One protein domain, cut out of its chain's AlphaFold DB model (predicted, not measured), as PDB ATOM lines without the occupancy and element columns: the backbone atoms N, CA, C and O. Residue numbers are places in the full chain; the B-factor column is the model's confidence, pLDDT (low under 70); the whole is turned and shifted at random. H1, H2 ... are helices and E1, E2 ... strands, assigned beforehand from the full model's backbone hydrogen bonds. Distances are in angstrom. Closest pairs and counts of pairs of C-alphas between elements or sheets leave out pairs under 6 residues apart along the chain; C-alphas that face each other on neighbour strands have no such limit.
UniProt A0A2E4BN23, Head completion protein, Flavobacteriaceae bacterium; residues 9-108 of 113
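Overview. This is residues 9 to 108 of the 113 residues of the protein "Head completion protein" of Flavobacteriaceae bacterium (UniProt A0A2E4BN23). A twisted four-stranded sheet has the last part of one long helix, H1, packed on one face, while the small hairpin E2-E3 packs on H1 too. The rest of H1 reaches out as an arm, and residues 66 to 71 stand free at its far end. The 100 printed residues hold E1, E2, E3, E4, E5, H1 and E6 in chain order; the mixed sheet runs E1, E4, E5, E6, and the class is mixed. The whole is loose, radius of gyration of the C-alphas 16.5 A, and spans 55 by 31 by 20 A.

Along the chain. Find C-alpha 9 at (-0.735, -47.679, -11.761), where E1, residues 9 to 12, begins. E4 is residues 35 to 40, 16.9 A; E5 is 46 to 53, 22.0 A; E6 is 103 to 107, 12.5 A, ending at (-10.304, -47.753, -28.116). E2 is 18 to 21 and E3 28 to 31. H1, residues 70 to 98, runs 41.9 A from (-29.014, -36.860, -50.312).

Arrangement. Look first at E4 and E5, an antiparallel hairpin, with N 37 and O 49 2.9 A apart. E1 is antiparallel to E4, N 38 to O 10 2.9 A. E6 is parallel to E5, N 105 to O 50 2.9 A. E5, H1, E6 form a strand-helix-strand unit, two parallel neighbour strands with a helix between, its crossover right-handed. H1 and this sheet make two layers, the helix on one face: H1 is over E6, height over the sheet 7.5 A, along the strands at 14 degrees on the local plane. Their closest C-alphas, Gln 94 and Phe 104, are 5.4 A apart. E2 and E3 form an antiparallel hairpin, N 20 to O 29 3.0 A; the closest C-alphas of E2 and H1, Tyr 20 and Tyr 92, are 5.8 A apart. In H1 every O i to N i+4 pair is within hydrogen-bond range.

Size, cuts and confidence. The farthest C-alphas, Glu 43 and Ser 69, are 55.8 A apart. The printed part has no cut; the E5 to H1 link, residues 54 to 69, is long. The model's pLDDT is under 70 at residues 9 to 10 and 13 to 15.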
ATOM      1  N   LEU A   9      -1.479 -48.497 -12.718       61.38
ATOM      2  CA  LEU A   9      -0.735 -47.679 -11.761       61.38
ATOM      3  C   LEU A   9      -1.327 -46.273 -11.632       61.38
ATOM      4  O   LEU A   9      -1.421 -45.746 -10.526       61.38
ATOM      5  N   LYS A  10      -1.651 -45.632 -12.766       67.62
ATOM      6  CA  LYS A  10      -2.158 -44.249 -12.831       67.62
ATOM      7  C   LYS A  10      -3.001 -44.028 -14.085       67.62
ATOM      8  O   LYS A  10      -2.675 -44.549 -15.152       67.62
ATOM      9  N   TRP A  11      -4.020 -43.181 -13.971       73.75
ATOM     10  CA  TRP A  11      -4.747 -42.616 -15.106       73.75
ATOM     11  C   TRP A  11      -4.987 -41.116 -14.891       73.75
ATOM     12  O   TRP A  11      -5.050 -40.654 -13.754       73.75
ATOM     13  N   SER A  12      -5.071 -40.351 -15.980       73.75
ATOM     14  CA  SER A  12      -5.432 -38.926 -15.963       73.75
ATOM     15  C   SER A  12      -6.321 -38.598 -17.159       73.75
ATOM     16  O   SER A  12      -6.035 -39.037 -18.276       73.75
ATOM     17  N   SER A  13      -7.378 -37.819 -16.923       65.00
ATOM     18  CA  SER A  13      -8.330 -37.340 -17.936       65.00
ATOM     19  C   SER A  13      -7.888 -36.062 -18.658       65.00
ATOM     20  O   SER A  13      -8.570 -35.630 -19.578       65.00
ATOM     21  N   GLU A  14      -6.781 -35.435 -18.248       65.12
ATOM     22  CA  GLU A  14      -6.235 -34.237 -18.903       65.12
ATOM     23  C   GLU A  14      -4.893 -34.565 -19.569       65.12
ATOM     24  O   GLU A  14      -3.836 -34.455 -18.938       65.12
ATOM     25  N   PRO A  15      -4.897 -35.023 -20.831       69.88
ATOM     26  CA  PRO A  15      -3.660 -35.300 -21.530       69.88
ATOM     27  C   PRO A  15      -3.050 -34.042 -22.150       69.88
ATOM     28  O   PRO A  15      -3.616 -32.951 -22.209       69.88
ATOM     29  N   VAL A  16      -1.835 -34.249 -22.635       84.94
ATOM     30  CA  VAL A  16      -0.981 -33.278 -23.314       84.94
ATOM     31  C   VAL A  16      -1.624 -32.669 -24.569       84.94
ATOM     32  O   VAL A  16      -2.371 -33.323 -25.299       84.94
ATOM     33  N   GLU A  17      -1.250 -31.426 -24.879       93.69
ATOM     34  CA  GLU A  17      -1.547 -30.798 -26.170       93.69
ATOM     35  C   GLU A  17      -0.596 -31.332 -27.254       93.69
ATOM     36  O   GLU A  17       0.624 -31.165 -27.166       93.69
ATOM     37  N   ILE A  18      -1.152 -31.913 -28.319       94.06
ATOM     38  CA  ILE A  18      -0.407 -32.366 -29.499       94.06
ATOM     39  C   ILE A  18      -0.765 -31.471 -30.686       94.06
ATOM     40  O   ILE A  18      -1.915 -31.400 -31.119       94.06
ATOM     41  N   LYS A  19       0.229 -30.779 -31.247       96.56
ATOM     42  CA  LYS A  19       0.056 -29.995 -32.477       96.56
ATOM     43  C   LYS A  19       0.109 -30.922 -33.690       96.56
ATOM     44  O   LYS A  19       1.012 -31.749 -33.788       96.56
ATOM     45  N   TYR A  20      -0.829 -30.761 -34.619       97.19
ATOM     46  CA  TYR A  20      -0.872 -31.526 -35.866       97.19
ATOM     47  C   TYR A  20      -1.222 -30.626 -37.052       97.19
ATOM     48  O   TYR A  20      -1.868 -29.595 -36.881       97.19
ATOM     49  N   ILE A  21      -0.814 -31.014 -38.261       96.94
ATOM     50  CA  ILE A  21      -1.244 -30.343 -39.495       96.94
ATOM     51  C   ILE A  21      -2.443 -31.091 -40.072       96.94
ATOM     52  O   ILE A  21      -2.361 -32.293 -40.329       96.94
ATOM     53  N   SER A  22      -3.548 -30.379 -40.281       95.19
ATOM     54  CA  SER A  22      -4.752 -30.913 -40.918       95.19
ATOM     55  C   SER A  22      -4.598 -30.868 -42.436       95.19
ATOM     56  O   SER A  22      -4.357 -29.807 -43.007       95.19
ATOM     57  N   ARG A  23      -4.789 -32.001 -43.120       93.12
ATOM     58  CA  ARG A  23      -4.789 -32.058 -44.594       93.12
ATOM     59  C   ARG A  23      -6.029 -31.420 -45.224       93.12
ATOM     60  O   ARG A  23      -6.063 -31.242 -46.435       93.12
ATOM     61  N   GLN A  24      -7.062 -31.111 -44.433       91.62
ATOM     62  CA  GLN A  24      -8.295 -30.502 -44.946       91.62
ATOM     63  C   GLN A  24      -8.106 -29.020 -45.290       91.62
ATOM     64  O   GLN A  24      -8.756 -28.514 -46.200       91.62
ATOM     65  N   ASP A  25      -7.226 -28.332 -44.565       94.00
ATOM     66  CA  ASP A  25      -6.996 -26.890 -44.683       94.00
ATOM     67  C   ASP A  25      -5.509 -26.498 -44.677       94.00
ATOM     68  O   ASP A  25      -5.195 -25.315 -44.796       94.00
ATOM     69  N   ASN A  26      -4.592 -27.468 -44.558       94.31
ATOM     70  CA  ASN A  26      -3.140 -27.284 -44.453       94.31
ATOM     71  C   ASN A  26      -2.709 -26.331 -43.328       94.31
ATOM     72  O   ASN A  26      -1.669 -25.679 -43.417       94.31
ATOM     73  N   ARG A  27      -3.500 -26.242 -42.254       96.12
ATOM     74  CA  ARG A  27      -3.192 -25.410 -41.083       96.12
ATOM     75  C   ARG A  27      -2.792 -26.270 -39.894       96.12
ATOM     76  O   ARG A  27      -3.082 -27.465 -39.845       96.12
ATOM     77  N   GLN A  28      -2.117 -25.649 -38.930       97.44
ATOM     78  CA  GLN A  28      -1.820 -26.282 -37.649       97.44
ATOM     79  C   GLN A  28      -3.044 -26.222 -36.735       97.44
ATOM     80  O   GLN A  28      -3.620 -25.160 -36.516       97.44
ATOM     81  N   HIS A  29      -3.392 -27.369 -36.166       97.12
ATOM     82  CA  HIS A  29      -4.466 -27.557 -35.202       97.12
ATOM     83  C   HIS A  29      -3.913 -28.182 -33.926       97.12
ATOM     84  O   HIS A  29      -2.775 -28.660 -33.874       97.12
ATOM     85  N   LYS A  30      -4.740 -28.172 -32.886       95.38
ATOM     86  CA  LYS A  30      -4.446 -28.788 -31.594       95.38
ATOM     87  C   LYS A  30      -5.292 -30.041 -31.421       95.38
ATOM     88  O   LYS A  30      -6.475 -30.055 -31.765       95.38
ATOM     89  N   TYR A  31      -4.673 -31.089 -30.907       94.81
ATOM     90  CA  TYR A  31      -5.303 -32.346 -30.553       94.81
ATOM     91  C   TYR A  31      -5.048 -32.628 -29.076       94.81
ATOM     92  O   TYR A  31      -3.912 -32.558 -28.613       94.81
ATOM     93  N   TYR A  32      -6.126 -32.940 -28.371       93.50
ATOM     94  CA  TYR A  32      -6.129 -33.376 -26.986       93.50
ATOM     95  C   TYR A  32      -6.696 -34.796 -27.000       93.50
ATOM     96  O   TYR A  32      -7.861 -34.948 -27.381       93.50
ATOM     97  N   PRO A  33      -5.874 -35.823 -26.722       92.44
ATOM     98  CA  PRO A  33      -6.349 -37.192 -26.533       92.44
ATOM     99  C   PRO A  33      -7.389 -37.290 -25.405       92.44
ATOM    100  O   PRO A  33      -7.629 -36.311 -24.701       92.44
ATOM    101  N   ASP A  34      -8.008 -38.453 -25.203       90.00
ATOM    102  CA  ASP A  34      -9.033 -38.602 -24.161       90.00
ATOM    103  C   ASP A  34      -8.417 -38.887 -22.776       90.00
ATOM    104  O   ASP A  34      -8.874 -38.341 -21.775       90.00
ATOM    105  N   PHE A  35      -7.381 -39.731 -22.687       87.50
ATOM    106  CA  PHE A  35      -6.700 -39.997 -21.412       87.50
ATOM    107  C   PHE A  35      -5.289 -40.554 -21.574       87.50
ATOM    108  O   PHE A  35      -4.916 -41.144 -22.589       87.50
ATOM    109  N   TYR A  36      -4.519 -40.393 -20.504       89.06
ATOM    110  CA  TYR A  36      -3.240 -41.050 -20.290       89.06
ATOM    111  C   TYR A  36      -3.412 -42.215 -19.312       89.06
ATOM    112  O   TYR A  36      -4.120 -42.089 -18.309       89.06
ATOM    113  N   MET A  37      -2.740 -43.333 -19.573       87.00
ATOM    114  CA  MET A  37      -2.757 -44.512 -18.714       87.00
ATOM    115  C   MET A  37      -1.346 -45.067 -18.550       87.00
ATOM    116  O   MET A  37      -0.612 -45.204 -19.522       87.00
ATOM    117  N   LYS A  38      -0.993 -45.446 -17.325       87.31
ATOM    118  CA  LYS A  38       0.245 -46.160 -17.019       87.31
ATOM    119  C   LYS A  38      -0.080 -47.491 -16.364       87.31
ATOM    120  O   LYS A  38      -0.815 -47.524 -15.374       87.31
ATOM    121  N   THR A  39       0.470 -48.574 -16.897       85.62
ATOM    122  CA  THR A  39       0.282 -49.927 -16.366       85.62
ATOM    123  C   THR A  39       1.613 -50.556 -16.002       85.62
ATOM    124  O   THR A  39       2.651 -50.174 -16.536       85.62
ATOM    125  N   LYS A  40       1.577 -51.541 -15.110       84.75
ATOM    126  CA  LYS A  40       2.728 -52.376 -14.765       84.75
ATOM    127  C   LYS A  40       2.381 -53.826 -15.054       84.75
ATOM    128  O   LYS A  40       1.319 -54.278 -14.637       84.75
ATOM    129  N   ASN A  41       3.225 -54.533 -15.795       81.69
ATOM    130  CA  ASN A  41       3.034 -55.968 -15.994       81.69
ATOM    131  C   ASN A  41       3.508 -56.765 -14.757       81.69
ATOM    132  O   ASN A  41       4.089 -56.201 -13.827       81.69
ATOM    133  N   GLU A  42       3.272 -58.078 -14.749       79.56
ATOM    134  CA  GLU A  42       3.671 -58.974 -13.647       79.56
ATOM    135  C   GLU A  42       5.196 -59.015 -13.428       79.56
ATOM    136  O   GLU A  42       5.659 -59.221 -12.310       79.56
ATOM    137  N   GLU A  43       5.983 -58.738 -14.471       82.44
ATOM    138  CA  GLU A  43       7.453 -58.653 -14.430       82.44
ATOM    139  C   GLU A  43       7.964 -57.302 -13.895       82.44
ATOM    140  O   GLU A  43       9.164 -57.086 -13.734       82.44
ATOM    141  N   GLY A  44       7.055 -56.369 -13.611       81.44
ATOM    142  CA  GLY A  44       7.362 -55.050 -13.086       81.44
ATOM    143  C   GLY A  44       7.756 -53.998 -14.126       81.44
ATOM    144  O   GLY A  44       8.128 -52.891 -13.736       81.44
ATOM    145  N   ILE A  45       7.638 -54.310 -15.415       84.50
ATOM    146  CA  ILE A  45       7.859 -53.387 -16.529       84.50
ATOM    147  C   ILE A  45       6.681 -52.418 -16.612       84.50
ATOM    148  O   ILE A  45       5.515 -52.819 -16.639       84.50
ATOM    149  N   GLU A  46       7.003 -51.129 -16.653       88.44
ATOM    150  CA  GLU A  46       6.024 -50.062 -16.812       88.44
ATOM    151  C   GLU A  46       5.775 -49.775 -18.297       88.44
ATOM    152  O   GLU A  46       6.713 -49.562 -19.064       88.44
ATOM    153  N   GLU A  47       4.505 -49.721 -18.691       89.25
ATOM    154  CA  GLU A  47       4.076 -49.295 -20.022       89.25
ATOM    155  C   GLU A  47       3.173 -48.065 -19.911       89.25
ATOM    156  O   GLU A  47       2.255 -48.003 -19.087       89.25
ATOM    157  N   GLU A  48       3.429 -47.076 -20.764       91.44
ATOM    158  CA  GLU A  48       2.694 -45.817 -20.803       91.44
ATOM    159  C   GLU A  48       1.900 -45.714 -22.105       91.44
ATOM    160  O   GLU A  48       2.412 -45.935 -23.207       91.44
ATOM    161  N   PHE A  49       0.624 -45.364 -21.977       91.31
ATOM    162  CA  PHE A  49      -0.338 -45.324 -23.062       91.31
ATOM    163  C   PHE A  49      -0.988 -43.953 -23.154       91.31
ATOM    164  O   PHE A  49      -1.443 -43.379 -22.163       91.31
ATOM    165  N   MET A  50      -1.095 -43.467 -24.382       93.62
ATOM    166  CA  MET A  50      -1.981 -42.372 -24.738       93.62
ATOM    167  C   MET A  50      -3.197 -42.959 -25.437       93.62
ATOM    168  O   MET A  50      -3.048 -43.704 -26.409       93.62
ATOM    169  N   VAL A  51      -4.389 -42.645 -24.945       92.44
ATOM    170  CA  VAL A  51      -5.611 -43.317 -25.371       92.44
ATOM    171  C   VAL A  51      -6.620 -42.331 -25.935       92.44
ATOM    172  O   VAL A  51      -6.873 -41.270 -25.370       92.44
ATOM    173  N   GLU A  52      -7.229 -42.728 -27.045       93.25
ATOM    174  CA  GLU A  52      -8.394 -42.077 -27.634       93.25
ATOM    175  C   GLU A  52      -9.572 -43.059 -27.643       93.25
ATOM    176  O   GLU A  52      -9.430 -44.184 -28.116       93.25
ATOM    177  N   ILE A  53     -10.755 -42.635 -27.207       92.00
ATOM    178  CA  ILE A  53     -12.017 -43.341 -27.426       92.00
ATOM    179  C   ILE A  53     -12.738 -42.720 -28.623       92.00
ATOM    180  O   ILE A  53     -13.137 -41.550 -28.615       92.00
ATOM    181  N   LYS A  54     -12.976 -43.525 -29.661       91.62
ATOM    182  CA  LYS A  54     -13.809 -43.129 -30.806       91.62
ATOM    183  C   LYS A  54     -14.660 -44.290 -31.320       91.62
ATOM    184  O   LYS A  54     -14.219 -45.434 -31.261       91.62
ATOM    185  N   PRO A  55     -15.853 -44.013 -31.882       91.50
ATOM    186  CA  PRO A  55     -16.635 -45.038 -32.567       91.50
ATOM    187  C   PRO A  55     -15.848 -45.634 -33.737       91.50
ATOM    188  O   PRO A  55     -15.283 -44.882 -34.537       91.50
ATOM    189  N   GLU A  56     -15.880 -46.956 -33.915       91.12
ATOM    190  CA  GLU A  56     -15.108 -47.651 -34.959       91.12
ATOM    191  C   GLU A  56     -15.397 -47.103 -36.372       91.12
ATOM    192  O   GLU A  56     -14.507 -46.995 -37.222       91.12
ATOM    193  N   ALA A  57     -16.643 -46.688 -36.614       88.81
ATOM    194  CA  ALA A  57     -17.088 -46.116 -37.882       88.81
ATOM    195  C   ALA A  57     -16.338 -44.833 -38.295       88.81
ATOM    196  O   ALA A  57     -16.273 -44.538 -39.486       88.81
ATOM    197  N   GLN A  58     -15.770 -44.077 -37.346       89.00
ATOM    198  CA  GLN A  58     -15.016 -42.846 -37.627       89.00
ATOM    199  C   GLN A  58     -13.524 -43.090 -37.902       89.00
ATOM    200  O   GLN A  58     -12.816 -42.176 -38.323       89.00
ATOM    201  N   ILE A  59     -13.043 -44.308 -37.643       88.88
ATOM    202  CA  ILE A  59     -11.635 -44.711 -37.777       88.88
ATOM    203  C   ILE A  59     -11.435 -45.562 -39.031       88.88
ATOM    204  O   ILE A  59     -10.333 -45.669 -39.559       88.88
ATOM    205  N   LYS A  60     -12.500 -46.193 -39.529       89.19
ATOM    206  CA  LYS A  60     -12.459 -46.979 -40.759       89.19
ATOM    207  C   LYS A  60     -12.693 -46.101 -41.974       89.19
ATOM    208  O   LYS A  60     -13.572 -45.245 -41.977       89.19
ATOM    209  N   LYS A  61     -11.962 -46.398 -43.052       90.56
ATOM    210  CA  LYS A  61     -12.200 -45.781 -44.357       90.56
ATOM    211  C   LYS A  61     -13.656 -46.052 -44.777       90.56
ATOM    212  O   LYS A  61     -14.014 -47.221 -44.965       90.56
ATOM    213  N   PRO A  62     -14.502 -45.018 -44.922       90.69
ATOM    214  CA  PRO A  62     -15.904 -45.221 -45.246       90.69
ATOM    215  C   PRO A  62     -16.056 -45.734 -46.676       90.69
ATOM    216  O   PRO A  62     -15.293 -45.376 -47.578       90.69
ATOM    217  N   ARG A  63     -17.073 -46.568 -46.893       90.56
ATOM    218  CA  ARG A  63     -17.424 -47.082 -48.222       90.56
ATOM    219  C   ARG A  63     -18.440 -46.153 -48.888       90.56
ATOM    220  O   ARG A  63     -19.351 -45.694 -48.195       90.56
ATOM    221  N   PRO A  64     -18.321 -45.887 -50.202       90.00
ATOM    222  CA  PRO A  64     -19.322 -45.117 -50.929       90.00
ATOM    223  C   PRO A  64     -20.722 -45.730 -50.766       90.00
ATOM    224  O   PRO A  64     -20.853 -46.958 -50.753       90.00
ATOM    225  N   PRO A  65     -21.778 -44.910 -50.640       90.44
ATOM    226  CA  PRO A  65     -23.127 -45.420 -50.466       90.44
ATOM    227  C   PRO A  65     -23.634 -46.082 -51.753       90.44
ATOM    228  O   PRO A  65     -23.457 -45.551 -52.847       90.44
ATOM    229  N   LEU A  66     -24.339 -47.209 -51.611       89.56
ATOM    230  CA  LEU A  66     -24.957 -47.920 -52.740       89.56
ATOM    231  C   LEU A  66     -26.102 -47.117 -53.379       89.56
ATOM    232  O   LEU A  66     -26.322 -47.178 -54.584       89.56
ATOM    233  N   LYS A  67     -26.836 -46.347 -52.566       88.50
ATOM    234  CA  LYS A  67     -27.929 -45.473 -53.009       88.50
ATOM    235  C   LYS A  67     -27.468 -44.018 -52.969       88.50
ATOM    236  O   LYS A  67     -27.034 -43.539 -51.925       88.50
ATOM    237  N   LYS A  68     -27.645 -43.282 -54.069       89.19
ATOM    238  CA  LYS A  68     -27.269 -41.859 -54.195       89.19
ATOM    239  C   LYS A  68     -28.298 -40.896 -53.578       89.19
ATOM    240  O   LYS A  68     -28.565 -39.830 -54.124       89.19
ATOM    241  N   SER A  69     -28.913 -41.259 -52.452       94.75
ATOM    242  CA  SER A  69     -29.827 -40.339 -51.765       94.75
ATOM    243  C   SER A  69     -29.041 -39.208 -51.095       94.75
ATOM    244  O   SER A  69     -27.911 -39.411 -50.642       94.75
ATOM    245  N   LYS A  70     -29.647 -38.017 -50.976       93.19
ATOM    246  CA  LYS A  70     -29.014 -36.860 -50.312       93.19
ATOM    247  C   LYS A  70     -28.522 -37.208 -48.900       93.19
ATOM    248  O   LYS A  70     -27.397 -36.877 -48.541       93.19
ATOM    249  N   LYS A  71     -29.332 -37.947 -48.129       92.94
ATOM    250  CA  LYS A  71     -28.992 -38.398 -46.768       92.94
ATOM    251  C   LYS A  71     -27.783 -39.340 -46.749       92.94
ATOM    252  O   LYS A  71     -26.899 -39.175 -45.913       92.94
ATOM    253  N   ALA A  72     -27.726 -40.307 -47.666       91.62
ATOM    254  CA  ALA A  72     -26.623 -41.265 -47.726       91.62
ATOM    255  C   ALA A  72     -25.301 -40.589 -48.122       91.62
ATOM    256  O   ALA A  72     -24.263 -40.866 -47.525       91.62
ATOM    257  N   LEU A  73     -25.348 -39.655 -49.077       93.50
ATOM    258  CA  LEU A  73     -24.183 -38.872 -49.491       93.50
ATOM    259  C   LEU A  73     -23.676 -37.953 -48.371       93.50
ATOM    260  O   LEU A  73     -22.470 -37.894 -48.142       93.50
ATOM    261  N   ALA A  74     -24.576 -37.286 -47.641       93.56
ATOM    262  CA  ALA A  74     -24.208 -36.442 -46.504       93.56
ATOM    263  C   ALA A  74     -23.535 -37.250 -45.381       93.56
ATOM    264  O   ALA A  74     -22.490 -36.850 -44.873       93.56
ATOM    265  N   SER A  75     -24.089 -38.419 -45.042       92.25
ATOM    266  CA  SER A  75     -23.501 -39.319 -44.041       92.25
ATOM    267  C   SER A  75     -22.126 -39.840 -44.469       92.25
ATOM    268  O   SER A  75     -21.190 -39.819 -43.672       92.25
ATOM    269  N   TYR A  76     -21.973 -40.242 -45.736       93.81
ATOM    270  CA  TYR A  76     -20.682 -40.662 -46.285       93.81
ATOM    271  C   TYR A  76     -19.637 -39.543 -46.224       93.81
ATOM    272  O   TYR A  76     -18.521 -39.780 -45.763       93.81
ATOM    273  N   LYS A  77     -20.005 -38.324 -46.642       93.62
ATOM    274  CA  LYS A  77     -19.120 -37.155 -46.602       93.62
ATOM    275  C   LYS A  77     -18.654 -36.860 -45.175       93.62
ATOM    276  O   LYS A  77     -17.456 -36.730 -44.956       93.62
ATOM    277  N   PHE A  78     -19.576 -36.850 -44.212       93.81
ATOM    278  CA  PHE A  78     -19.246 -36.658 -42.800       93.81
ATOM    279  C   PHE A  78     -18.241 -37.706 -42.297       93.81
ATOM    280  O   PHE A  78     -17.215 -37.349 -41.723       93.81
ATOM    281  N   LEU A  79     -18.490 -38.997 -42.549       94.62
ATOM    282  CA  LEU A  79     -17.574 -40.064 -42.130       94.62
ATOM    283  C   LEU A  79     -16.205 -39.951 -42.811       94.62
ATOM    284  O   LEU A  79     -15.189 -40.217 -42.177       94.62
ATOM    285  N   ALA A  80     -16.161 -39.541 -44.081       94.19
ATOM    286  CA  ALA A  80     -14.909 -39.355 -44.810       94.19
ATOM    287  C   ALA A  80     -14.087 -38.200 -44.229       94.19
ATOM    288  O   ALA A  80     -12.885 -38.349 -44.025       94.19
ATOM    289  N   GLU A  81     -14.735 -37.082 -43.903       93.69
ATOM    290  CA  GLU A  81     -14.097 -35.939 -43.247       93.69
ATOM    291  C   GLU A  81     -13.565 -36.309 -41.856       93.69
ATOM    292  O   GLU A  81     -12.410 -36.010 -41.549       93.69
ATOM    293  N   GLN A  82     -14.358 -37.018 -41.041       94.44
ATOM    294  CA  GLN A  82     -13.901 -37.503 -39.732       94.44
ATOM    295  C   GLN A  82     -12.724 -38.475 -39.865       94.44
ATOM    296  O   GLN A  82     -11.735 -38.326 -39.152       94.44
ATOM    297  N   TYR A  83     -12.785 -39.421 -40.807       94.19
ATOM    298  CA  TYR A  83     -11.703 -40.375 -41.051       94.19
ATOM    299  C   TYR A  83     -10.387 -39.675 -41.411       94.19
ATOM    300  O   TYR A  83      -9.339 -40.006 -40.851       94.19
ATOM    301  N   VAL A  84     -10.425 -38.679 -42.304       94.38
ATOM    302  CA  VAL A  84      -9.232 -37.907 -42.688       94.38
ATOM    303  C   VAL A  84      -8.678 -37.135 -41.491       94.38
ATOM    304  O   VAL A  84      -7.493 -37.268 -41.182       94.38
ATOM    305  N   LYS A  85      -9.537 -36.397 -40.778       94.56
ATOM    306  CA  LYS A  85      -9.146 -35.611 -39.601       94.56
ATOM    307  C   LYS A  85      -8.532 -36.482 -38.501       94.56
ATOM    308  O   LYS A  85      -7.510 -36.112 -37.928       94.56
ATOM    309  N   ASN A  86      -9.135 -37.633 -38.210       95.00
ATOM    310  CA  ASN A  86      -8.646 -38.559 -37.190       95.00
ATOM    311  C   ASN A  86      -7.332 -39.222 -37.612       95.00
ATOM    312  O   ASN A  86      -6.416 -39.310 -36.804       95.00
ATOM    313  N   THR A  87      -7.186 -39.590 -38.889       94.94
ATOM    314  CA  THR A  87      -5.912 -40.101 -39.424       94.94
ATOM    315  C   THR A  87      -4.774 -39.096 -39.216       94.94
ATOM    316  O   THR A  87      -3.671 -39.490 -38.839       94.94
ATOM    317  N   ASP A  88      -5.035 -37.800 -39.421       96.00
ATOM    318  CA  ASP A  88      -4.038 -36.748 -39.193       96.00
ATOM    319  C   ASP A  88      -3.670 -36.640 -37.718       96.00
ATOM    320  O   ASP A  88      -2.490 -36.692 -37.381       96.00
ATOM    321  N   LYS A  89      -4.664 -36.574 -36.827       95.56
ATOM    322  CA  LYS A  89      -4.429 -36.562 -35.377       95.56
ATOM    323  C   LYS A  89      -3.575 -37.747 -34.931       95.56
ATOM    324  O   LYS A  89      -2.574 -37.554 -34.247       95.56
ATOM    325  N   TYR A  90      -3.940 -38.958 -35.350       95.81
ATOM    326  CA  TYR A  90      -3.285 -40.188 -34.909       95.81
ATOM    327  C   TYR A  90      -1.856 -40.293 -35.404       95.81
ATOM    328  O   TYR A  90      -0.990 -40.671 -34.628       95.81
ATOM    329  N   LYS A  91      -1.575 -39.866 -36.640       96.38
ATOM    330  CA  LYS A  91      -0.202 -39.831 -37.152       96.38
ATOM    331  C   LYS A  91       0.718 -39.002 -36.249       96.38
ATOM    332  O   LYS A  91       1.825 -39.429 -35.934       96.38
ATOM    333  N   TYR A  92       0.265 -37.822 -35.830       96.81
ATOM    334  CA  TYR A  92       1.054 -36.950 -34.956       96.81
ATOM    335  C   TYR A  92       1.091 -37.464 -33.517       96.81
ATOM    336  O   TYR A  92       2.126 -37.365 -32.864       96.81
ATOM    337  N   ALA A  93      -0.001 -38.053 -33.031       95.75
ATOM    338  CA  ALA A  93      -0.053 -38.643 -31.700       95.75
ATOM    339  C   ALA A  93       0.873 -39.855 -31.558       95.75
ATOM    340  O   ALA A  93       1.580 -39.961 -30.561       95.75
ATOM    341  N   GLN A  94       0.924 -40.722 -32.573       96.31
ATOM    342  CA  GLN A  94       1.846 -41.855 -32.638       96.31
ATOM    343  C   GLN A  94       3.295 -41.378 -32.576       96.31
ATOM    344  O   GLN A  94       4.012 -41.778 -31.668       96.31
ATOM    345  N   ALA A  95       3.691 -40.438 -33.440       96.62
ATOM    346  CA  ALA A  95       5.045 -39.881 -33.421       96.62
ATOM    347  C   ALA A  95       5.388 -39.206 -32.077       96.62
ATOM    348  O   ALA A  95       6.497 -39.347 -31.556       96.62
ATOM    349  N   TRP A  96       4.427 -38.490 -31.482       95.31
ATOM    350  CA  TRP A  96       4.599 -37.863 -30.171       95.31
ATOM    351  C   TRP A  96       4.839 -38.903 -29.068       95.31
ATOM    352  O   TRP A  96       5.728 -38.707 -28.235       95.31
ATOM    353  N   CYS A  97       4.091 -40.009 -29.090       94.81
ATOM    354  CA  CYS A  97       4.222 -41.106 -28.133       94.81
ATOM    355  C   CYS A  97       5.523 -41.893 -28.334       94.81
ATOM    356  O   CYS A  97       6.239 -42.131 -27.367       94.81
ATOM    357  N   GLU A  98       5.877 -42.220 -29.579       95.44
ATOM    358  CA  GLU A  98       7.103 -42.954 -29.922       95.44
ATOM    359  C   GLU A  98       8.354 -42.222 -29.426       95.44
ATOM    360  O   GLU A  98       9.224 -42.833 -28.814       95.44
ATOM    361  N   SER A  99       8.406 -40.891 -29.570       95.38
ATOM    362  CA  SER A  99       9.517 -40.077 -29.045       95.38
ATOM    363  C   SER A  99       9.661 -40.096 -27.512       95.38
ATOM    364  O   SER A  99      10.639 -39.573 -26.982       95.38
ATOM    365  N   ARG A 100       8.684 -40.667 -26.798       93.06
ATOM    366  CA  ARG A 100       8.608 -40.745 -25.331       93.06
ATOM    367  C   ARG A 100       8.546 -42.180 -24.812       93.06
ATOM    368  O   ARG A 100       8.280 -42.366 -23.633       93.06
ATOM    369  N   ASN A 101       8.782 -43.182 -25.663       92.69
ATOM    370  CA  ASN A 101       8.597 -44.599 -25.326       92.69
ATOM    371  C   ASN A 101       7.172 -44.927 -24.836       92.69
ATOM    372  O   ASN A 101       6.966 -45.849 -24.052       92.69
ATOM    373  N   MET A 102       6.182 -44.173 -25.316       92.69
ATOM    374  CA  MET A 102       4.766 -44.386 -25.033       92.69
ATOM    375  C   MET A 102       4.073 -45.030 -26.234       92.69
ATOM    376  O   MET A 102       4.515 -44.905 -27.379       92.69
ATOM    377  N   ARG A 103       2.919 -45.654 -25.999       93.19
ATOM    378  CA  ARG A 103       2.088 -46.269 -27.042       93.19
ATOM    379  C   ARG A 103       0.793 -45.488 -27.235       93.19
ATOM    380  O   ARG A 103       0.031 -45.303 -26.294       93.19
ATOM    381  N   PHE A 104       0.509 -45.069 -28.467       94.56
ATOM    382  CA  PHE A 104      -0.797 -44.502 -28.806       94.56
ATOM    383  C   PHE A 104      -1.776 -45.618 -29.175       94.56
ATOM    384  O   PHE A 104      -1.504 -46.405 -30.086       94.56
ATOM    385  N   ILE A 105      -2.915 -45.684 -28.488       93.38
ATOM    386  CA  ILE A 105      -3.966 -46.671 -28.745       93.38
ATOM    387  C   ILE A 105      -5.318 -45.985 -28.949       93.38
ATOM    388  O   ILE A 105      -5.642 -44.991 -28.304       93.38
ATOM    389  N   VAL A 106      -6.130 -46.544 -29.847       93.50
ATOM    390  CA  VAL A 106      -7.504 -46.087 -30.074       93.50
ATOM    391  C   VAL A 106      -8.456 -47.185 -29.631       93.50
ATOM    392  O   VAL A 106      -8.459 -48.283 -30.189       93.50
ATOM    393  N   LEU A 107      -9.260 -46.883 -28.619       91.81
ATOM    394  CA  LEU A 107     -10.304 -47.753 -28.116       91.81
ATOM    395  C   LEU A 107     -11.629 -47.439 -28.812       91.81
ATOM    396  O   LEU A 107     -12.046 -46.296 -28.976       91.81
ATOM    397  N   THR A 108     -12.302 -48.505 -29.207       91.94
ATOM    398  CA  THR A 108     -13.629 -48.514 -29.813       91.94
ATOM    399  C   THR A 108     -14.582 -49.342 -28.966       91.94
ATOM    400  O   THR A 108     -14.174 -50.114 -28.095       91.94
TER     401      THR A 108